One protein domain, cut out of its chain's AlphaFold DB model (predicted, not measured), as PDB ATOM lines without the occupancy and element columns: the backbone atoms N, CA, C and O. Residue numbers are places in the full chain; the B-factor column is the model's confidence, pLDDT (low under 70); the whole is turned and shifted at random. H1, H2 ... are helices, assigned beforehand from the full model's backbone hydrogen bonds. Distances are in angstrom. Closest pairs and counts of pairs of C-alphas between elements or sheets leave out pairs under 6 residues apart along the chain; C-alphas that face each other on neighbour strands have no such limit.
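Overview. This is residues 225 to 332 and 452 to 502 of the 503 residues of an uncharacterized protein of Candidatus Riflebacteria bacterium HGW-Riflebacteria-2 (UniProt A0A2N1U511). One very long helix, H4, runs the length of a rod, and three shorter helices lie along it: H1 beside the part toward its last residue, H2 and H3 beside the part toward its first. Together they form an up-and-down bundle, each helix running against the one before it in the chain, and residues 266 to 272 stick out as a free loop. The 159 printed residues hold four named helices, in the order H1, H2, H3, H4, and no named strand: all helix. The whole is loose, with a radius of gyration of the C-alphas of 21.0 A, and spans 73 by 29 by 21 A.

Arrangement. H4, residues 452 to 501, touches H1, residues 229 to 258, at a shallow tilt of 16 degrees, opposite ways; their closest C-alphas, Gln 239 and Ala 482, are 5.2 A apart. With residues 455 to 477 alone, H4 touches H3, residues 307 to 332, opposite ways at a shallow tilt of 19 degrees; the closest C-alphas are those of Ser 308 and Lys 473, 4.9 A. With residues 454 to 469 alone, it touches H2, residues 275 to 289, the same way at a shallow tilt of 17 degrees; the closest C-alphas are those of Gly 277 and Ala 458, 4.9 A. H2 and H3 form a helical hairpin, as do H1 and H2, while H1 and H3 are apart. Every O i to N i+4 pair is within hydrogen-bond range in H1 and H4, against 10 of 11 in H2 and 21 of 22 in H3.

Along the chain. H4 is 72.4 A long, from C-alpha 452 at (197.522, 117.442, 157.071) to C-alpha 501 at (125.789, 107.844, 156.538). H1 begins at (134.518, 120.026, 158.713) and measures 43.0 A, H3 37.8 A and H2 21.3 A.

Size, cuts and confidence. The C-alphas farthest apart, Lys 332 and Gly 502, are 75.0 A apart. Residues 333 to 451 are not printed; C-alphas 332 and 452 are 10.2 A apart across this cut. The links H1 to H2 and H2 to H3 are long. Mean pLDDT of the printed part is 70.7, and 62 residues are under 70, among them 225 to 239 and 259 to 277.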
ATOM      1  N   SER A 225     138.080 113.057 164.477       51.28
ATOM      2  CA  SER A 225     136.704 112.831 164.002       51.28
ATOM      3  C   SER A 225     135.637 113.669 164.730       51.28
ATOM      4  O   SER A 225     134.549 113.905 164.199       51.28
ATOM      5  N   SER A 226     135.962 114.155 165.933       47.84
ATOM      6  CA  SER A 226     135.108 115.011 166.763       47.84
ATOM      7  C   SER A 226     135.080 116.491 166.346       47.84
ATOM      8  O   SER A 226     134.199 117.231 166.788       47.84
ATOM      9  N   LEU A 227     136.012 116.923 165.488       46.75
ATOM     10  CA  LEU A 227     136.148 118.302 165.003       46.75
ATOM     11  C   LEU A 227     135.170 118.609 163.860       46.75
ATOM     12  O   LEU A 227     134.696 117.702 163.172       46.75
ATOM     13  N   THR A 228     134.836 119.886 163.637       58.06
ATOM     14  CA  THR A 228     133.970 120.309 162.517       58.06
ATOM     15  C   THR A 228     134.670 120.139 161.161       58.06
ATOM     16  O   THR A 228     135.885 119.991 161.095       58.06
ATOM     17  N   GLU A 229     133.911 120.118 160.058       64.94
ATOM     18  CA  GLU A 229     134.518 120.026 158.713       64.94
ATOM     19  C   GLU A 229     135.406 121.235 158.401       64.94
ATOM     20  O   GLU A 229     136.486 121.054 157.849       64.94
ATOM     21  N   GLU A 230     134.994 122.433 158.826       55.69
ATOM     22  CA  GLU A 230     135.790 123.664 158.723       55.69
ATOM     23  C   GLU A 230     137.096 123.550 159.524       55.69
ATOM     24  O   GLU A 230     138.166 123.803 158.987       55.69
ATOM     25  N   GLN A 231     137.054 123.035 160.759       42.84
ATOM     26  CA  GLN A 231     138.262 122.814 161.567       42.84
ATOM     27  C   GLN A 231     139.212 121.776 160.952       42.84
ATOM     28  O   GLN A 231     140.429 121.918 161.044       42.84
ATOM     29  N   LEU A 232     138.677 120.723 160.325       50.56
ATOM     30  CA  LEU A 232     139.483 119.730 159.610       50.56
ATOM     31  C   LEU A 232     140.056 120.283 158.294       50.56
ATOM     32  O   LEU A 232     141.102 119.812 157.852       50.56
ATOM     33  N   ALA A 233     139.389 121.254 157.664       64.50
ATOM     34  CA  ALA A 233     139.899 121.959 156.491       64.50
ATOM     35  C   ALA A 233     141.036 122.923 156.865       64.50
ATOM     36  O   ALA A 233     142.094 122.848 156.247       64.50
ATOM     37  N   ASP A 234     140.876 123.716 157.929       51.00
ATOM     38  CA  ASP A 234     141.923 124.613 158.444       51.00
ATOM     39  C   ASP A 234     143.176 123.837 158.885       51.00
ATOM     40  O   ASP A 234     144.314 124.242 158.629       51.00
ATOM     41  N   LEU A 235     142.987 122.678 159.531       53.78
ATOM     42  CA  LEU A 235     144.092 121.787 159.890       53.78
ATOM     43  C   LEU A 235     144.803 121.242 158.651       53.78
ATOM     44  O   LEU A 235     146.032 121.187 158.647       53.78
ATOM     45  N   LEU A 236     144.057 120.869 157.607       66.75
ATOM     46  CA  LEU A 236     144.633 120.402 156.348       66.75
ATOM     47  C   LEU A 236     145.456 121.509 155.672       66.75
ATOM     48  O   LEU A 236     146.589 121.249 155.275       66.75
ATOM     49  N   GLU A 237     144.930 122.734 155.607       66.31
ATOM     50  CA  GLU A 237     145.639 123.905 155.069       66.31
ATOM     51  C   GLU A 237     146.919 124.196 155.867       66.31
ATOM     52  O   GLU A 237     147.978 124.445 155.290       66.31
ATOM     53  N   THR A 238     146.867 124.057 157.195       59.94
ATOM     54  CA  THR A 238     148.042 124.200 158.068       59.94
ATOM     55  C   THR A 238     149.106 123.138 157.767       59.94
ATOM     56  O   THR A 238     150.289 123.469 157.669       59.94
ATOM     57  N   GLN A 239     148.715 121.869 157.576       62.25
ATOM     58  CA  GLN A 239     149.669 120.814 157.206       62.25
ATOM     59  C   GLN A 239     150.252 121.043 155.801       62.25
ATOM     60  O   GLN A 239     151.432 120.783 155.570       62.25
ATOM     61  N   GLU A 240     149.468 121.568 154.857       74.25
ATOM     62  CA  GLU A 240     149.947 121.931 153.516       74.25
ATOM     63  C   GLU A 240     150.933 123.104 153.537       74.25
ATOM     64  O   GLU A 240     151.955 123.066 152.840       74.25
ATOM     65  N   GLY A 241     150.674 124.103 154.384       65.12
ATOM     66  CA  GLY A 241     151.610 125.184 154.679       65.12
ATOM     67  C   GLY A 241     152.928 124.649 155.240       65.12
ATOM     68  O   GLY A 241     153.988 124.946 154.690       65.12
ATOM     69  N   ALA A 242     152.863 123.772 156.247       61.69
ATOM     70  CA  ALA A 242     154.039 123.150 156.857       61.69
ATOM     71  C   ALA A 242     154.854 122.308 155.856       61.69
ATOM     72  O   ALA A 242     156.082 122.377 155.842       61.69
ATOM     73  N   ILE A 243     154.197 121.553 154.962       71.44
ATOM     74  CA  ILE A 243     154.873 120.802 153.888       71.44
ATOM     75  C   ILE A 243     155.573 121.755 152.911       71.44
ATOM     76  O   ILE A 243     156.703 121.490 152.493       71.44
ATOM     77  N   THR A 244     154.918 122.860 152.546       77.00
ATOM     78  CA  THR A 244     155.463 123.861 151.616       77.00
ATOM     79  C   THR A 244     156.687 124.559 152.203       77.00
ATOM     80  O   THR A 244     157.714 124.685 151.531       77.00
ATOM     81  N   GLU A 245     156.613 124.961 153.470       61.53
ATOM     82  CA  GLU A 245     157.723 125.576 154.190       61.53
ATOM     83  C   GLU A 245     158.881 124.594 154.387       61.53
ATOM     84  O   GLU A 245     160.021 124.899 154.032       61.53
ATOM     85  N   ALA A 246     158.596 123.368 154.836       63.72
ATOM     86  CA  ALA A 246     159.611 122.332 154.969       63.72
ATOM     87  C   ALA A 246     160.289 122.029 153.626       63.72
ATOM     88  O   ALA A 246     161.495 121.807 153.587       63.72
ATOM     89  N   LYS A 247     159.561 122.066 152.502       78.81
ATOM     90  CA  LYS A 247     160.138 121.906 151.159       78.81
ATOM     91  C   LYS A 247     161.105 123.035 150.805       78.81
ATOM     92  O   LYS A 247     162.180 122.747 150.277       78.81
ATOM     93  N   LYS A 248     160.750 124.287 151.104       74.25
ATOM     94  CA  LYS A 248     161.640 125.440 150.910       74.25
ATOM     95  C   LYS A 248     162.906 125.291 151.762       74.25
ATOM     96  O   LYS A 248     164.005 125.322 151.215       74.25
ATOM     97  N   ASN A 249     162.745 125.009 153.054       57.41
ATOM     98  CA  ASN A 249     163.855 124.836 153.993       57.41
ATOM     99  C   ASN A 249     164.758 123.654 153.602       57.41
ATOM    100  O   ASN A 249     165.978 123.755 153.680       57.41
ATOM    101  N   LEU A 250     164.187 122.543 153.119       71.25
ATOM    102  CA  LEU A 250     164.958 121.406 152.605       71.25
ATOM    103  C   LEU A 250     165.756 121.760 151.347       71.25
ATOM    104  O   LEU A 250     166.872 121.269 151.211       71.25
ATOM    105  N   SER A 251     165.218 122.600 150.457       75.81
ATOM    106  CA  SER A 251     165.953 123.085 149.281       75.81
ATOM    107  C   SER A 251     167.139 123.957 149.689       75.81
ATOM    108  O   SER A 251     168.250 123.721 149.234       75.81
ATOM    109  N   GLU A 252     166.929 124.912 150.598       64.69
ATOM    110  CA  GLU A 252     168.008 125.771 151.104       64.69
ATOM    111  C   GLU A 252     169.078 124.958 151.855       64.69
ATOM    112  O   GLU A 252     170.276 125.214 151.726       64.69
ATOM    113  N   LEU A 253     168.666 123.946 152.625       61.22
ATOM    114  CA  LEU A 253     169.591 123.019 153.278       61.22
ATOM    115  C   LEU A 253     170.356 122.161 152.267       61.22
ATOM    116  O   LEU A 253     171.539 121.916 152.480       61.22
ATOM    117  N   ASP A 254     169.719 121.707 151.186       71.62
ATOM    118  CA  ASP A 254     170.385 120.958 150.117       71.62
ATOM    119  C   ASP A 254     171.459 121.795 149.416       71.62
ATOM    120  O   ASP A 254     172.574 121.302 149.244       71.62
ATOM    121  N   ASP A 255     171.159 123.056 149.090       69.31
ATOM    122  CA  ASP A 255     172.117 123.986 148.481       69.31
ATOM    123  C   ASP A 255     173.321 124.204 149.417       69.31
ATOM    124  O   ASP A 255     174.480 124.047 149.029       69.31
ATOM    125  N   ARG A 256     173.056 124.440 150.711       53.97
ATOM    126  CA  ARG A 256     174.110 124.567 151.733       53.97
ATOM    127  C   ARG A 256     174.924 123.287 151.911       53.97
ATOM    128  O   ARG A 256     176.120 123.365 152.183       53.97
ATOM    129  N   ILE A 257     174.297 122.113 151.793       65.94
ATOM    130  CA  ILE A 257     174.986 120.816 151.830       65.94
ATOM    131  C   ILE A 257     175.894 120.679 150.607       65.94
ATOM    132  O   ILE A 257     177.028 120.231 150.766       65.94
ATOM    133  N   GLU A 258     175.443 121.066 149.412       74.25
ATOM    134  CA  GLU A 258     176.245 121.031 148.182       74.25
ATOM    135  C   GLU A 258     177.486 121.935 148.269       74.25
ATOM    136  O   GLU A 258     178.576 121.528 147.834       74.25
ATOM    137  N   ASP A 259     177.339 123.091 148.916       65.31
ATOM    138  CA  ASP A 259     178.382 124.101 149.095       65.31
ATOM    139  C   ASP A 259     179.451 123.744 150.137       65.31
ATOM    140  O   ASP A 259     180.499 124.397 150.184       65.31
ATOM    141  N   VAL A 260     179.261 122.693 150.947       58.97
ATOM    142  CA  VAL A 260     180.280 122.295 151.929       58.97
ATOM    143  C   VAL A 260     181.591 121.935 151.227       58.97
ATOM    144  O   VAL A 260     181.643 121.021 150.388       58.97
ATOM    145  N   ASP A 261     182.668 122.625 151.615       61.22
ATOM    146  CA  ASP A 261     184.020 122.334 151.149       61.22
ATOM    147  C   ASP A 261     184.495 121.010 151.756       61.22
ATOM    148  O   ASP A 261     184.753 120.880 152.949       61.22
ATOM    149  N   THR A 262     184.598 119.994 150.905       60.78
ATOM    150  CA  THR A 262     185.024 118.641 151.294       60.78
ATOM    151  C   THR A 262     186.524 118.419 151.086       60.78
ATOM    152  O   THR A 262     187.001 117.288 151.155       60.78
ATOM    153  N   GLY A 263     187.280 119.473 150.753       50.28
ATOM    154  CA  GLY A 263     188.690 119.371 150.378       50.28
ATOM    155  C   GLY A 263     188.926 118.807 148.969       50.28
ATOM    156  O   GLY A 263     190.074 118.694 148.545       50.28
ATOM    157  N   LYS A 264     187.860 118.483 148.218       47.19
ATOM    158  CA  LYS A 264     187.883 118.167 146.779       47.19
ATOM    159  C   LYS A 264     186.953 119.114 146.024       47.19
ATOM    160  O   LYS A 264     185.752 118.863 145.927       47.19
ATOM    161  N   ARG A 265     187.495 120.175 145.419       36.91
ATOM    162  CA  ARG A 265     186.724 120.990 144.463       36.91
ATOM    163  C   ARG A 265     186.564 120.239 143.138       36.91
ATOM    164  O   ARG A 265     187.477 119.550 142.689       36.91
ATOM    165  N   TRP A 266     185.410 120.396 142.487       32.81
ATOM    166  CA  TRP A 266     185.061 119.713 141.230       32.81
ATOM    167  C   TRP A 266     186.011 120.026 140.058       32.81
ATOM    168  O   TRP A 266     186.088 119.245 139.116       32.81
ATOM    169  N   TRP A 267     186.788 121.112 140.130       30.75
ATOM    170  CA  TRP A 267     187.833 121.441 139.156       30.75
ATOM    171  C   TRP A 267     189.186 120.736 139.409       30.75
ATOM    172  O   TRP A 267     190.102 120.877 138.609       30.75
ATOM    173  N   GLN A 268     189.353 119.984 140.511       32.06
ATOM    174  CA  GLN A 268     190.597 119.268 140.866       32.06
ATOM    175  C   GLN A 268     190.619 117.814 140.351       32.06
ATOM    176  O   GLN A 268     191.267 116.941 140.930       32.06
ATOM    177  N   ILE A 269     189.894 117.519 139.265       27.50
ATOM    178  CA  ILE A 269     189.836 116.178 138.667       27.50
ATOM    179  C   ILE A 269     191.142 115.923 137.897       27.50
ATOM    180  O   ILE A 269     191.239 116.164 136.699       27.50
ATOM    181  N   GLY A 270     192.163 115.445 138.615       28.50
ATOM    182  CA  GLY A 270     193.423 114.976 138.037       28.50
ATOM    183  C   GLY A 270     194.594 114.970 139.025       28.50
ATOM    184  O   GLY A 270     195.197 116.007 139.265       28.50
ATOM    185  N   TRP A 271     194.943 113.772 139.521       25.97
ATOM    186  CA  TRP A 271     196.288 113.350 139.980       25.97
ATOM    187  C   TRP A 271     196.716 113.374 141.461       25.97
ATOM    188  O   TRP A 271     197.850 112.989 141.721       25.97
ATOM    189  N   TRP A 272     195.853 113.630 142.450       26.80
ATOM    190  CA  TRP A 272     196.214 113.370 143.862       26.80
ATOM    191  C   TRP A 272     195.029 112.759 144.626       26.80
ATOM    192  O   TRP A 272     193.986 113.395 144.793       26.80
ATOM    193  N   SER A 273     195.143 111.494 145.041       31.55
ATOM    194  CA  SER A 273     194.120 110.808 145.838       31.55
ATOM    195  C   SER A 273     194.180 111.286 147.290       31.55
ATOM    196  O   SER A 273     194.937 110.761 148.097       31.55
ATOM    197  N   ASN A 274     193.385 112.304 147.620       50.06
ATOM    198  CA  ASN A 274     192.970 112.566 148.998       50.06
ATOM    199  C   ASN A 274     191.757 111.667 149.294       50.06
ATOM    200  O   ASN A 274     190.640 111.966 148.849       50.06
ATOM    201  N   ASP A 275     191.985 110.536 149.955       54.03
ATOM    202  CA  ASP A 275     190.935 109.562 150.278       54.03
ATOM    203  C   ASP A 275     189.988 110.095 151.369       54.03
ATOM    204  O   ASP A 275     188.787 109.835 151.335       54.03
ATOM    205  N   GLU A 276     190.472 110.957 152.267       57.16
ATOM    206  CA  GLU A 276     189.684 111.489 153.383       57.16
ATOM    207  C   GLU A 276     188.616 112.485 152.932       57.16
ATOM    208  O   GLU A 276     187.464 112.380 153.356       57.16
ATOM    209  N   GLY A 277     188.960 113.394 152.017       62.19
ATOM    210  CA  GLY A 277     187.984 114.288 151.384       62.19
ATOM    211  C   GLY A 277     187.012 113.553 150.452       62.19
ATOM    212  O   GLY A 277     185.899 114.020 150.207       62.19
ATOM    213  N   ALA A 278     187.390 112.372 149.943       72.75
ATOM    214  CA  ALA A 278     186.514 111.546 149.110       72.75
ATOM    215  C   ALA A 278     185.333 110.974 149.909       72.75
ATOM    216  O   ALA A 278     184.202 110.992 149.419       72.75
ATOM    217  N   ASP A 279     185.587 110.514 151.136       79.50
ATOM    218  CA  ASP A 279     184.549 109.996 152.031       79.50
ATOM    219  C   ASP A 279     183.528 111.081 152.387       79.50
ATOM    220  O   ASP A 279     182.320 110.863 152.289       79.50
ATOM    221  N   VAL A 280     184.014 112.271 152.758       77.31
ATOM    222  CA  VAL A 280     183.184 113.436 153.115       77.31
ATOM    223  C   VAL A 280     182.347 113.884 151.921       77.31
ATOM    224  O   VAL A 280     181.144 114.101 152.054       77.31
ATOM    225  N   LYS A 281     182.937 113.906 150.719       82.00
ATOM    226  CA  LYS A 281     182.205 114.159 149.475       82.00
ATOM    227  C   LYS A 281     181.103 113.131 149.224       82.00
ATOM    228  O   LYS A 281     179.994 113.513 148.861       82.00
ATOM    229  N   LYS A 282     181.372 111.841 149.433       87.38
ATOM    230  CA  LYS A 282     180.359 110.792 149.262       87.38
ATOM    231  C   LYS A 282     179.221 110.936 150.273       87.38
ATOM    232  O   LYS A 282     178.064 110.810 149.896       87.38
ATOM    233  N   MET A 283     179.529 111.241 151.535       89.25
ATOM    234  CA  MET A 283     178.513 111.500 152.561       89.25
ATOM    235  C   MET A 283     177.645 112.715 152.208       89.25
ATOM    236  O   MET A 283     176.427 112.644 152.333       89.25
ATOM    237  N   ARG A 284     178.252 113.786 151.683       86.25
ATOM    238  CA  ARG A 284     177.540 114.951 151.138       86.25
ATOM    239  C   ARG A 284     176.602 114.574 149.989       86.25
ATOM    240  O   ARG A 284     175.435 114.946 150.004       86.25
ATOM    241  N   GLU A 285     177.094 113.813 149.012       89.50
ATOM    242  CA  GLU A 285     176.284 113.333 147.883       89.50
ATOM    243  C   GLU A 285     175.146 112.408 148.334       89.50
ATOM    244  O   GLU A 285     174.055 112.460 147.775       89.50
ATOM    245  N   ASP A 286     175.382 111.562 149.338       92.38
ATOM    246  CA  ASP A 286     174.359 110.683 149.903       92.38
ATOM    247  C   ASP A 286     173.284 111.495 150.644       92.38
ATOM    248  O   ASP A 286     172.101 111.259 150.415       92.38
ATOM    249  N   LEU A 287     173.664 112.508 151.439       88.56
ATOM    250  CA  LEU A 287     172.710 113.455 152.035       88.56
ATOM    251  C   LEU A 287     171.887 114.159 150.960       88.56
ATOM    252  O   LEU A 287     170.665 114.222 151.078       88.56
ATOM    253  N   GLY A 288     172.530 114.648 149.898       86.44
ATOM    254  CA  GLY A 288     171.872 115.341 148.789       86.44
ATOM    255  C   GLY A 288     170.906 114.470 147.976       86.44
ATOM    256  O   GLY A 288     170.097 115.011 147.232       86.44
ATOM    257  N   LYS A 289     170.945 113.138 148.113       92.50
ATOM    258  CA  LYS A 289     169.993 112.215 147.464       92.50
ATOM    259  C   LYS A 289     168.758 111.924 148.313       92.50
ATOM    260  O   LYS A 289     167.762 111.448 147.774       92.50
ATOM    261  N   ILE A 290     168.804 112.196 149.619       91.06
ATOM    262  CA  ILE A 290     167.677 111.932 150.517       91.06
ATOM    263  C   ILE A 290     166.597 112.986 150.270       91.06
ATOM    264  O   ILE A 290     166.830 114.196 150.404       91.06
ATOM    265  N   ARG A 291     165.412 112.508 149.887       88.44
ATOM    266  CA  ARG A 291     164.231 113.306 149.551       88.44
ATOM    267  C   ARG A 291     163.019 112.713 150.256       88.44
ATOM    268  O   ARG A 291     162.855 111.498 150.275       88.44
ATOM    269  N   CYS A 292     162.172 113.578 150.798       86.12
ATOM    270  CA  CYS A 292     160.864 113.186 151.310       86.12
ATOM    271  C   CYS A 292     159.799 113.491 150.245       86.12
ATOM    272  O   CYS A 292     159.834 114.602 149.697       86.12
ATOM    273  N   PRO A 293     158.903 112.538 149.914       85.94
ATOM    274  CA  PRO A 293     157.815 112.772 148.966       85.94
ATOM    275  C   PRO A 293     156.886 113.891 149.459       85.94
ATOM    276  O   PRO A 293     156.943 114.288 150.619       85.94
ATOM    277  N   ASP A 294     156.071 114.448 148.565       80.38
ATOM    278  CA  ASP A 294     155.120 115.520 148.907       80.38
ATOM    279  C   ASP A 294     153.760 114.962 149.381       80.38
ATOM    280  O   ASP A 294     152.958 115.693 149.958       80.38
ATOM    281  N   GLU A 295     153.520 113.663 149.178       78.56
ATOM    282  CA  GLU A 295     152.275 112.964 149.504       78.56
ATOM    283  C   GLU A 295     152.565 111.602 150.158       78.56
ATOM    284  O   GLU A 295     153.637 111.018 149.966       78.56
ATOM    285  N   GLY A 296     151.602 111.116 150.948       78.56
ATOM    286  CA  GLY A 296     151.654 109.824 151.631       78.56
ATOM    287  C   GLY A 296     150.963 108.686 150.859       78.56
ATOM    288  O   GLY A 296     150.460 108.896 149.755       78.56
ATOM    289  N   PRO A 297     150.896 107.476 151.445       79.94
ATOM    290  CA  PRO A 297     151.427 107.121 152.760       79.94
ATOM    291  C   PRO A 297     152.950 106.945 152.740       79.94
ATOM    292  O   PRO A 297     153.532 106.447 151.775       79.94
ATOM    293  N   LEU A 298     153.597 107.367 153.824       86.12
ATOM    294  CA  LEU A 298     155.021 107.130 154.046       86.12
ATOM    295  C   LEU A 298     155.255 105.692 154.533       86.12
ATOM    296  O   LEU A 298     154.329 105.085 155.069       86.12
ATOM    297  N   PRO A 299     156.480 105.144 154.389       86.50
ATOM    298  CA  PRO A 299     156.838 103.874 155.018       86.50
ATOM    299  C   PRO A 299     156.516 103.871 156.516       86.50
ATOM    300  O   PRO A 299     156.562 104.923 157.164       86.50
ATOM    301  N   ASP A 300     156.229 102.700 157.082       79.88
ATOM    302  CA  ASP A 300     155.931 102.589 158.508       79.88
ATOM    303  C   ASP A 300     157.121 103.057 159.356       79.88
ATOM    304  O   ASP A 300     158.288 102.793 159.051       79.88
ATOM    305  N   LYS A 301     156.827 103.769 160.452       75.06
ATOM    306  CA  LYS A 301     157.852 104.313 161.365       75.06
ATOM    307  C   LYS A 301     158.734 103.212 161.961       75.06
ATOM    308  O   LYS A 301     159.906 103.440 162.246       75.06
ATOM    309  N   GLU A 302     158.176 102.018 162.147       77.25
ATOM    310  CA  GLU A 302     158.886 100.872 162.720       77.25
ATOM    311  C   GLU A 302     159.937 100.283 161.768       77.25
ATOM    312  O   GLU A 302     160.930  99.716 162.233       77.25
ATOM    313  N   ASP A 303     159.776 100.479 160.455       83.44
ATOM    314  CA  ASP A 303     160.661  99.907 159.436       83.44
ATOM    315  C   ASP A 303     162.008 100.635 159.328       83.44
ATOM    316  O   ASP A 303     162.941 100.113 158.719       83.44
ATOM    317  N   LYS A 304     162.138 101.831 159.923       81.75
ATOM    318  CA  LYS A 304     163.349 102.673 159.879       81.75
ATOM    319  C   LYS A 304     163.857 102.955 158.460       81.75
ATOM    320  O   LYS A 304     165.062 102.980 158.200       81.75
ATOM    321  N   THR A 305     162.933 103.112 157.517       86.62
ATOM    322  CA  THR A 305     163.241 103.386 156.104       86.62
ATOM    323  C   THR A 305     162.790 104.769 155.652       86.62
ATOM    324  O   THR A 305     162.965 105.112 154.474       86.62
ATOM    325  N   ARG A 306     162.240 105.584 156.565       87.50
ATOM    326  CA  ARG A 306     161.785 106.932 156.235       87.50
ATOM    327  C   ARG A 306     162.973 107.820 155.847       87.50
ATOM    328  O   ARG A 306     164.106 107.550 156.248       87.50
ATOM    329  N   PRO A 307     162.754 108.874 155.045       89.62
ATOM    330  CA  PRO A 307     163.805 109.821 154.683       89.62
ATOM    331  C   PRO A 307     164.636 110.323 155.878       89.62
ATOM    332  O   PRO A 307     165.859 110.393 155.773       89.62
ATOM    333  N   SER A 308     164.014 110.621 157.020       83.81
ATOM    334  CA  SER A 308     164.707 111.029 158.247       83.81
ATOM    335  C   SER A 308     165.598 109.922 158.836       83.81
ATOM    336  O   SER A 308     166.719 110.210 159.261       83.81
ATOM    337  N   ASP A 309     165.177 108.655 158.772       88.38
ATOM    338  CA  ASP A 309     165.986 107.493 159.176       88.38
ATOM    339  C   ASP A 309     167.165 107.251 158.223       88.38
ATOM    340  O   ASP A 309     168.259 106.858 158.631       88.38
ATOM    341  N   GLN A 310     166.983 107.526 156.928       91.19
ATOM    342  CA  GLN A 310     168.079 107.447 155.960       91.19
ATOM    343  C   GLN A 310     169.177 108.466 156.287       91.19
ATOM    344  O   GLN A 310     170.359 108.167 156.089       91.19
ATOM    345  N   VAL A 311     168.815 109.638 156.831       84.75
ATOM    346  CA  VAL A 311     169.796 110.622 157.314       84.75
ATOM    347  C   VAL A 311     170.584 110.075 158.501       84.75
ATOM    348  O   VAL A 311     171.791 110.307 158.557       84.75
ATOM    349  N   ASP A 312     169.972 109.285 159.389       86.31
ATOM    350  CA  ASP A 312     170.681 108.663 160.518       86.31
ATOM    351  C   ASP A 312     171.822 107.750 160.064       86.31
ATOM    352  O   ASP A 312     172.932 107.832 160.597       86.31
ATOM    353  N   GLY A 313     171.608 106.965 159.005       89.75
ATOM    354  CA  GLY A 313     172.672 106.153 158.412       89.75
ATOM    355  C   GLY A 313     173.825 106.982 157.823       89.75
ATOM    356  O   GLY A 313     174.969 106.519 157.757       89.75
ATOM    357  N   VAL A 314     173.574 108.223 157.389       89.88
ATOM    358  CA  VAL A 314     174.650 109.133 156.958       89.88
ATOM    359  C   VAL A 314     175.317 109.816 158.152       89.88
ATOM    360  O   VAL A 314     176.545 109.887 158.184       89.88
ATOM    361  N   LEU A 315     174.547 110.243 159.154       80.50
ATOM    362  CA  LEU A 315     175.051 110.834 160.397       80.50
ATOM    363  C   LEU A 315     175.978 109.885 161.157       80.50
ATOM    364  O   LEU A 315     177.002 110.328 161.672       80.50
ATOM    365  N   GLU A 316     175.682 108.585 161.196       92.94
ATOM    366  CA  GLU A 316     176.569 107.587 161.804       92.94
ATOM    367  C   GLU A 316     177.937 107.559 161.104       92.94
ATOM    368  O   GLU A 316     178.983 107.615 161.754       92.94
ATOM    369  N   ARG A 317     177.948 107.565 159.765       92.75
ATOM    370  CA  ARG A 317     179.187 107.614 158.973       92.75
ATOM    371  C   ARG A 317     179.952 108.921 159.192       92.75
ATOM    372  O   ARG A 317     181.176 108.881 159.324       92.75
ATOM    373  N   ILE A 318     179.247 110.051 159.282       80.62
ATOM    374  CA  ILE A 318     179.844 111.361 159.574       80.62
ATOM    375  C   ILE A 318     180.482 111.357 160.968       80.62
ATOM    376  O   ILE A 318     181.651 111.714 161.102       80.62
ATOM    377  N   ASN A 319     179.761 110.898 161.996       80.75
ATOM    378  CA  ASN A 319     180.265 110.820 163.368       80.75
ATOM    379  C   ASN A 319     181.484 109.896 163.476       80.75
ATOM    380  O   ASN A 319     182.470 110.266 164.109       80.75
ATOM    381  N   ASN A 320     181.463 108.745 162.800       89.62
ATOM    382  CA  ASN A 320     182.614 107.843 162.745       89.62
ATOM    383  C   ASN A 320     183.824 108.510 162.073       89.62
ATOM    384  O   ASN A 320     184.949 108.372 162.552       89.62
ATOM    385  N   LYS A 321     183.619 109.273 160.989       85.31
ATOM    386  CA  LYS A 321     184.709 110.012 160.332       85.31
ATOM    387  C   LYS A 321     185.289 111.099 161.240       85.31
ATOM    388  O   LYS A 321     186.510 111.196 161.335       85.31
ATOM    389  N   ILE A 322     184.434 111.866 161.920       75.69
ATOM    390  CA  ILE A 322     184.829 112.884 162.907       75.69
ATOM    391  C   ILE A 322     185.648 112.235 164.025       75.69
ATOM    392  O   ILE A 322     186.765 112.675 164.271       75.69
ATOM    393  N   GLY A 323     185.153 111.152 164.633       81.50
ATOM    394  CA  GLY A 323     185.845 110.460 165.724       81.50
ATOM    395  C   GLY A 323     187.192 109.858 165.312       81.50
ATOM    396  O   GLY A 323     188.170 109.957 166.056       81.50
ATOM    397  N   ASN A 324     187.283 109.296 164.102       86.50
ATOM    398  CA  ASN A 324     188.545 108.792 163.555       86.50
ATOM    399  C   ASN A 324     189.568 109.920 163.357       86.50
ATOM    400  O   ASN A 324     190.719 109.774 163.767       86.50
ATOM    401  N   LEU A 325     189.155 111.044 162.758       82.69
ATOM    402  CA  LEU A 325     190.032 112.198 162.538       82.69
ATOM    403  C   LEU A 325     190.439 112.848 163.868       82.69
ATOM    404  O   LEU A 325     191.617 113.119 164.061       82.69
ATOM    405  N   GLU A 326     189.519 113.000 164.824       82.06
ATOM    406  CA  GLU A 326     189.828 113.493 166.175       82.06
ATOM    407  C   GLU A 326     190.857 112.618 166.879       82.06
ATOM    408  O   GLU A 326     191.817 113.136 167.440       82.06
ATOM    409  N   SER A 327     190.707 111.296 166.804       86.19
ATOM    410  CA  SER A 327     191.648 110.355 167.422       86.19
ATOM    411  C   SER A 327     193.038 110.445 166.787       86.19
ATOM    412  O   SER A 327     194.054 110.443 167.486       86.19
ATOM    413  N   GLN A 328     193.104 110.570 165.458       86.75
ATOM    414  CA  GLN A 328     194.362 110.768 164.736       86.75
ATOM    415  C   GLN A 328     195.013 112.109 165.088       86.75
ATOM    416  O   GLN A 328     196.214 112.158 165.350       86.75
ATOM    417  N   PHE A 329     194.232 113.188 165.121       86.75
ATOM    418  CA  PHE A 329     194.713 114.534 165.422       86.75
ATOM    419  C   PHE A 329     195.200 114.637 166.859       86.75
ATOM    420  O   PHE A 329     196.285 115.155 167.095       86.75
ATOM    421  N   TYR A 330     194.453 114.070 167.802       86.81
ATOM    422  CA  TYR A 330     194.855 113.952 169.196       86.81
ATOM    423  C   TYR A 330     196.186 113.204 169.337       86.81
ATOM    424  O   TYR A 330     197.106 113.678 170.003       86.81
ATOM    425  N   THR A 331     196.334 112.079 168.628       89.56
ATOM    426  CA  THR A 331     197.574 111.289 168.631       89.56
ATOM    427  C   THR A 331     198.756 112.071 168.060       89.56
ATOM    428  O   THR A 331     199.836 112.072 168.649       89.56
ATOM    429  N   LYS A 332     198.564 112.772 166.934       89.56
ATOM    430  CA  LYS A 332     199.590 113.648 166.346       89.56
ATOM    431  C   LYS A 332     199.967 114.781 167.294       89.56
ATOM    432  O   LYS A 332     201.147 115.096 167.431       89.56
ATOM    433  N   ASP A 452     198.245 117.045 155.856       71.38
ATOM    434  CA  ASP A 452     197.522 117.442 157.071       71.38
ATOM    435  C   ASP A 452     196.425 118.478 156.783       71.38
ATOM    436  O   ASP A 452     195.329 118.395 157.338       71.38
ATOM    437  N   GLN A 453     196.658 119.408 155.851       70.19
ATOM    438  CA  GLN A 453     195.628 120.357 155.402       70.19
ATOM    439  C   GLN A 453     194.403 119.659 154.800       70.19
ATOM    440  O   GLN A 453     193.275 120.126 154.958       70.19
ATOM    441  N   ASN A 454     194.616 118.547 154.103       71.56
ATOM    442  CA  ASN A 454     193.550 117.755 153.504       71.56
ATOM    443  C   ASN A 454     192.695 117.052 154.565       71.56
ATOM    444  O   ASN A 454     191.465 117.120 154.489       71.56
ATOM    445  N   ALA A 455     193.332 116.449 155.569       75.25
ATOM    446  CA  ALA A 455     192.644 115.827 156.693       75.25
ATOM    447  C   ALA A 455     191.864 116.862 157.525       75.25
ATOM    448  O   ALA A 455     190.722 116.613 157.909       75.25
ATOM    449  N   ILE A 456     192.444 118.046 157.764       72.44
ATOM    450  CA  ILE A 456     191.793 119.148 158.493       72.44
ATOM    451  C   ILE A 456     190.560 119.650 157.738       72.44
ATOM    452  O   ILE A 456     189.491 119.767 158.330       72.44
ATOM    453  N   LYS A 457     190.661 119.859 156.421       70.94
ATOM    454  CA  LYS A 457     189.502 120.237 155.595       70.94
ATOM    455  C   LYS A 457     188.420 119.163 155.591       70.94
ATOM    456  O   LYS A 457     187.241 119.485 155.675       70.94
ATOM    457  N   ALA A 458     188.802 117.887 155.521       74.00
ATOM    458  CA  ALA A 458     187.849 116.786 155.626       74.00
ATOM    459  C   ALA A 458     187.152 116.777 156.999       74.00
ATOM    460  O   ALA A 458     185.948 116.541 157.074       74.00
ATOM    461  N   TYR A 459     187.878 117.075 158.075       72.06
ATOM    462  CA  TYR A 459     187.328 117.183 159.425       72.06
ATOM    463  C   TYR A 459     186.352 118.359 159.579       72.06
ATOM    464  O   TYR A 459     185.240 118.176 160.078       72.06
ATOM    465  N   GLU A 460     186.733 119.547 159.111       64.31
ATOM    466  CA  GLU A 460     185.883 120.744 159.118       64.31
ATOM    467  C   GLU A 460     184.632 120.537 158.257       64.31
ATOM    468  O   GLU A 460     183.515 120.765 158.726       64.31
ATOM    469  N   GLY A 461     184.802 119.999 157.046       62.59
ATOM    470  CA  GLY A 461     183.701 119.635 156.161       62.59
ATOM    471  C   GLY A 461     182.773 118.588 156.785       62.59
ATOM    472  O   GLY A 461     181.556 118.724 156.707       62.59
ATOM    473  N   ALA A 462     183.305 117.577 157.480       71.25
ATOM    474  CA  ALA A 462     182.490 116.586 158.187       71.25
ATOM    475  C   ALA A 462     181.689 117.205 159.349       71.25
ATOM    476  O   ALA A 462     180.519 116.867 159.519       71.25
ATOM    477  N   LYS A 463     182.272 118.136 160.121       65.38
ATOM    478  CA  LYS A 463     181.553 118.869 161.181       65.38
ATOM    479  C   LYS A 463     180.446 119.763 160.629       65.38
ATOM    480  O   LYS A 463     179.344 119.766 161.176       65.38
ATOM    481  N   GLN A 464     180.712 120.479 159.538       57.84
ATOM    482  CA  GLN A 464     179.698 121.280 158.854       57.84
ATOM    483  C   GLN A 464     178.570 120.394 158.307       57.84
ATOM    484  O   GLN A 464     177.398 120.667 158.565       57.84
ATOM    485  N   LEU A 465     178.909 119.279 157.643       69.44
ATOM    486  CA  LEU A 465     177.921 118.304 157.172       69.44
ATOM    487  C   LEU A 465     177.106 117.697 158.310       69.44
ATOM    488  O   LEU A 465     175.922 117.465 158.114       69.44
ATOM    489  N   LYS A 466     177.699 117.451 159.485       70.75
ATOM    490  CA  LYS A 466     176.966 116.948 160.653       70.75
ATOM    491  C   LYS A 466     175.845 117.903 161.051       70.75
ATOM    492  O   LYS A 466     174.702 117.471 161.144       70.75
ATOM    493  N   SER A 467     176.165 119.183 161.243       52.22
ATOM    494  CA  SER A 467     175.173 120.190 161.635       52.22
ATOM    495  C   SER A 467     174.067 120.325 160.583       52.22
ATOM    496  O   SER A 467     172.889 120.309 160.929       52.22
ATOM    497  N   LEU A 468     174.429 120.364 159.297       58.84
ATOM    498  CA  LEU A 468     173.452 120.435 158.207       58.84
ATOM    499  C   LEU A 468     172.602 119.162 158.089       58.84
ATOM    500  O   LEU A 468     171.411 119.248 157.804       58.84
ATOM    501  N   ALA A 469     173.183 117.985 158.327       66.00
ATOM    502  CA  ALA A 469     172.467 116.714 158.335       66.00
ATOM    503  C   ALA A 469     171.499 116.607 159.520       66.00
ATOM    504  O   ALA A 469     170.383 116.135 159.333       66.00
ATOM    505  N   GLU A 470     171.878 117.079 160.709       63.25
ATOM    506  CA  GLU A 470     170.984 117.167 161.871       63.25
ATOM    507  C   GLU A 470     169.806 118.110 161.582       63.25
ATOM    508  O   GLU A 470     168.655 117.713 161.757       63.25
ATOM    509  N   SER A 471     170.064 119.304 161.033       55.91
ATOM    510  CA  SER A 471     168.996 120.217 160.599       55.91
ATOM    511  C   SER A 471     168.097 119.580 159.537       55.91
ATOM    512  O   SER A 471     166.877 119.598 159.673       55.91
ATOM    513  N   LYS A 472     168.685 118.941 158.518       74.25
ATOM    514  CA  LYS A 472     167.938 118.252 157.460       74.25
ATOM    515  C   LYS A 472     167.083 117.113 158.008       74.25
ATOM    516  O   LYS A 472     165.945 116.965 157.577       74.25
ATOM    517  N   LYS A 473     167.592 116.325 158.959       75.44
ATOM    518  CA  LYS A 473     166.834 115.264 159.632       75.44
ATOM    519  C   LYS A 473     165.595 115.827 160.319       75.44
ATOM    520  O   LYS A 473     164.508 115.287 160.129       75.44
ATOM    521  N   GLU A 474     165.744 116.895 161.097       65.12
ATOM    522  CA  GLU A 474     164.615 117.495 161.810       65.12
ATOM    523  C   GLU A 474     163.597 118.111 160.841       65.12
ATOM    524  O   GLU A 474     162.401 117.864 160.978       65.12
ATOM    525  N   THR A 475     164.039 118.794 159.779       63.28
ATOM    526  CA  THR A 475     163.118 119.292 158.743       63.28
ATOM    527  C   THR A 475     162.405 118.155 157.998       63.28
ATOM    528  O   THR A 475     161.216 118.268 157.696       63.28
ATOM    529  N   LEU A 476     163.084 117.029 157.730       74.75
ATOM    530  CA  LEU A 476     162.451 115.838 157.151       74.75
ATOM    531  C   LEU A 476     161.403 115.244 158.093       74.75
ATOM    532  O   LEU A 476     160.317 114.929 157.623       74.75
ATOM    533  N   LYS A 477     161.674 115.148 159.402       76.31
ATOM    534  CA  LYS A 477     160.685 114.680 160.389       76.31
ATOM    535  C   LYS A 477     159.448 115.568 160.440       76.31
ATOM    536  O   LYS A 477     158.343 115.042 160.498       76.31
ATOM    537  N   LEU A 478     159.622 116.891 160.405       68.56
ATOM    538  CA  LEU A 478     158.498 117.834 160.367       68.56
ATOM    539  C   LEU A 478     157.638 117.603 159.121       68.56
ATOM    540  O   LEU A 478     156.418 117.500 159.220       68.56
ATOM    541  N   LYS A 479     158.276 117.433 157.957       77.88
ATOM    542  CA  LYS A 479     157.566 117.123 156.713       77.88
ATOM    543  C   LYS A 479     156.864 115.762 156.767       77.88
ATOM    544  O   LYS A 479     155.717 115.654 156.354       77.88
ATOM    545  N   GLU A 480     157.539 114.731 157.271       81.56
ATOM    546  CA  GLU A 480     156.980 113.383 157.414       81.56
ATOM    547  C   GLU A 480     155.761 113.371 158.339       81.56
ATOM    548  O   GLU A 480     154.742 112.772 158.012       81.56
ATOM    549  N   MET A 481     155.849 114.085 159.460       75.19
ATOM    550  CA  MET A 481     154.750 114.248 160.402       75.19
ATOM    551  C   MET A 481     153.574 114.997 159.778       75.19
ATOM    552  O   MET A 481     152.436 114.572 159.946       75.19
ATOM    553  N   ALA A 482     153.830 116.070 159.027       68.88
ATOM    554  CA  ALA A 482     152.767 116.794 158.342       68.88
ATOM    555  C   ALA A 482     152.047 115.906 157.312       68.88
ATOM    556  O   ALA A 482     150.823 115.948 157.208       68.88
ATOM    557  N   ILE A 483     152.785 115.049 156.598       82.62
ATOM    558  CA  ILE A 483     152.209 114.067 155.667       82.62
ATOM    559  C   ILE A 483     151.377 113.013 156.409       82.62
ATOM    560  O   ILE A 483     150.250 112.750 155.991       82.62
ATOM    561  N   ASP A 484     151.886 112.442 157.506       80.12
ATOM    562  CA  ASP A 484     151.126 111.496 158.339       80.12
ATOM    563  C   ASP A 484     149.834 112.154 158.868       80.12
ATOM    564  O   ASP A 484     148.749 111.587 158.763       80.12
ATOM    565  N   ASN A 485     149.921 113.399 159.344       72.19
ATOM    566  CA  ASN A 485     148.775 114.167 159.825       72.19
ATOM    567  C   ASN A 485     147.721 114.391 158.730       72.19
ATOM    568  O   ASN A 485     146.528 114.320 159.024       72.19
ATOM    569  N   LYS A 486     148.118 114.630 157.467       83.06
ATOM    570  CA  LYS A 486     147.160 114.710 156.347       83.06
ATOM    571  C   LYS A 486     146.394 113.398 156.174       83.06
ATOM    572  O   LYS A 486     145.176 113.435 156.025       83.06
ATOM    573  N   VAL A 487     147.086 112.257 156.247       85.06
ATOM    574  CA  VAL A 487     146.458 110.926 156.155       85.06
ATOM    575  C   VAL A 487     145.442 110.727 157.284       85.06
ATOM    576  O   VAL A 487     144.317 110.304 157.027       85.06
ATOM    577  N   GLU A 488     145.791 111.104 158.514       77.81
ATOM    578  CA  GLU A 488     144.904 110.995 159.681       77.81
ATOM    579  C   GLU A 488     143.699 111.953 159.608       77.81
ATOM    580  O   GLU A 488     142.594 111.599 160.023       77.81
ATOM    581  N   ILE A 489     143.872 113.156 159.046       72.19
ATOM    582  CA  ILE A 489     142.777 114.110 158.799       72.19
ATOM    583  C   ILE A 489     141.809 113.566 157.742       72.19
ATOM    584  O   ILE A 489     140.590 113.652 157.920       72.19
ATOM    585  N   ASP A 490     142.323 113.001 156.651       84.00
ATOM    586  CA  ASP A 490     141.488 112.419 155.598       84.00
ATOM    587  C   ASP A 490     140.750 111.165 156.091       84.00
ATOM    588  O   ASP A 490     139.561 110.988 155.806       84.00
ATOM    589  N   GLU A 491     141.398 110.353 156.926       81.75
ATOM    590  CA  GLU A 491     140.763 109.227 157.608       81.75
ATOM    591  C   GLU A 491     139.674 109.693 158.591       81.75
ATOM    592  O   GLU A 491     138.570 109.145 158.601       81.75
ATOM    593  N   ALA A 492     139.915 110.759 159.359       71.88
ATOM    594  CA  ALA A 492     138.911 111.354 160.240       71.88
ATOM    595  C   ALA A 492     137.681 111.857 159.464       71.88
ATOM    596  O   ALA A 492     136.546 111.649 159.907       71.88
ATOM    597  N   LYS A 493     137.881 112.472 158.289       80.06
ATOM    598  CA  LYS A 493     136.786 112.873 157.388       80.06
ATOM    599  C   LYS A 493     135.991 111.661 156.909       80.06
ATOM    600  O   LYS A 493     134.761 111.718 156.911       80.06
ATOM    601  N   ARG A 494     136.664 110.559 156.554       83.12
ATOM    602  CA  ARG A 494     136.011 109.305 156.150       83.12
ATOM    603  C   ARG A 494     135.179 108.704 157.282       83.12
ATOM    604  O   ARG A 494     133.989 108.474 157.085       83.12
ATOM    605  N   ILE A 495     135.759 108.537 158.474       76.19
ATOM    606  CA  ILE A 495     135.058 108.035 159.672       76.19
ATOM    607  C   ILE A 495     133.815 108.884 159.951       76.19
ATOM    608  O   ILE A 495     132.739 108.362 160.252       76.19
ATOM    609  N   LYS A 496     133.940 110.207 159.820       70.06
ATOM    610  CA  LYS A 496     132.830 111.128 160.024       70.06
ATOM    611  C   LYS A 496     131.737 110.936 158.971       70.06
ATOM    612  O   LYS A 496     130.578 110.778 159.346       70.06
ATOM    613  N   GLN A 497     132.079 110.856 157.688       73.88
ATOM    614  CA  GLN A 497     131.115 110.559 156.621       73.88
ATOM    615  C   GLN A 497     130.407 109.220 156.849       73.88
ATOM    616  O   GLN A 497     129.188 109.154 156.728       73.88
ATOM    617  N   GLU A 498     131.126 108.178 157.260       72.25
ATOM    618  CA  GLU A 498     130.559 106.864 157.592       72.25
ATOM    619  C   GLU A 498     129.646 106.916 158.829       72.25
ATOM    620  O   GLU A 498     128.596 106.278 158.853       72.25
ATOM    621  N   SER A 499     129.975 107.739 159.831       59.91
ATOM    622  CA  SER A 499     129.126 107.957 161.013       59.91
ATOM    623  C   SER A 499     127.853 108.762 160.713       59.91
ATOM    624  O   SER A 499     126.822 108.532 161.342       59.91
ATOM    625  N   PHE A 500     127.904 109.672 159.731       54.50
ATOM    626  CA  PHE A 500     126.752 110.445 159.249       54.50
ATOM    627  C   PHE A 500     125.899 109.680 158.223       54.50
ATOM    628  O   PHE A 500     124.723 109.998 158.055       54.50
ATOM    629  N   THR A 501     126.471 108.681 157.544       51.06
ATOM    630  CA  THR A 501     125.789 107.844 156.538       51.06
ATOM    631  C   THR A 501     125.409 106.449 157.042       51.06
ATOM    632  O   THR A 501     124.828 105.669 156.287       51.06
ATOM    633  N   GLY A 502     125.705 106.113 158.298       44.84
ATOM    634  CA  GLY A 502     125.462 104.782 158.840       44.84
ATOM    635  C   GLY A 502     123.975 104.434 158.966       44.84
ATOM    636  O   GLY A 502     123.302 105.005 159.814       44.84
TER     637      GLY A 502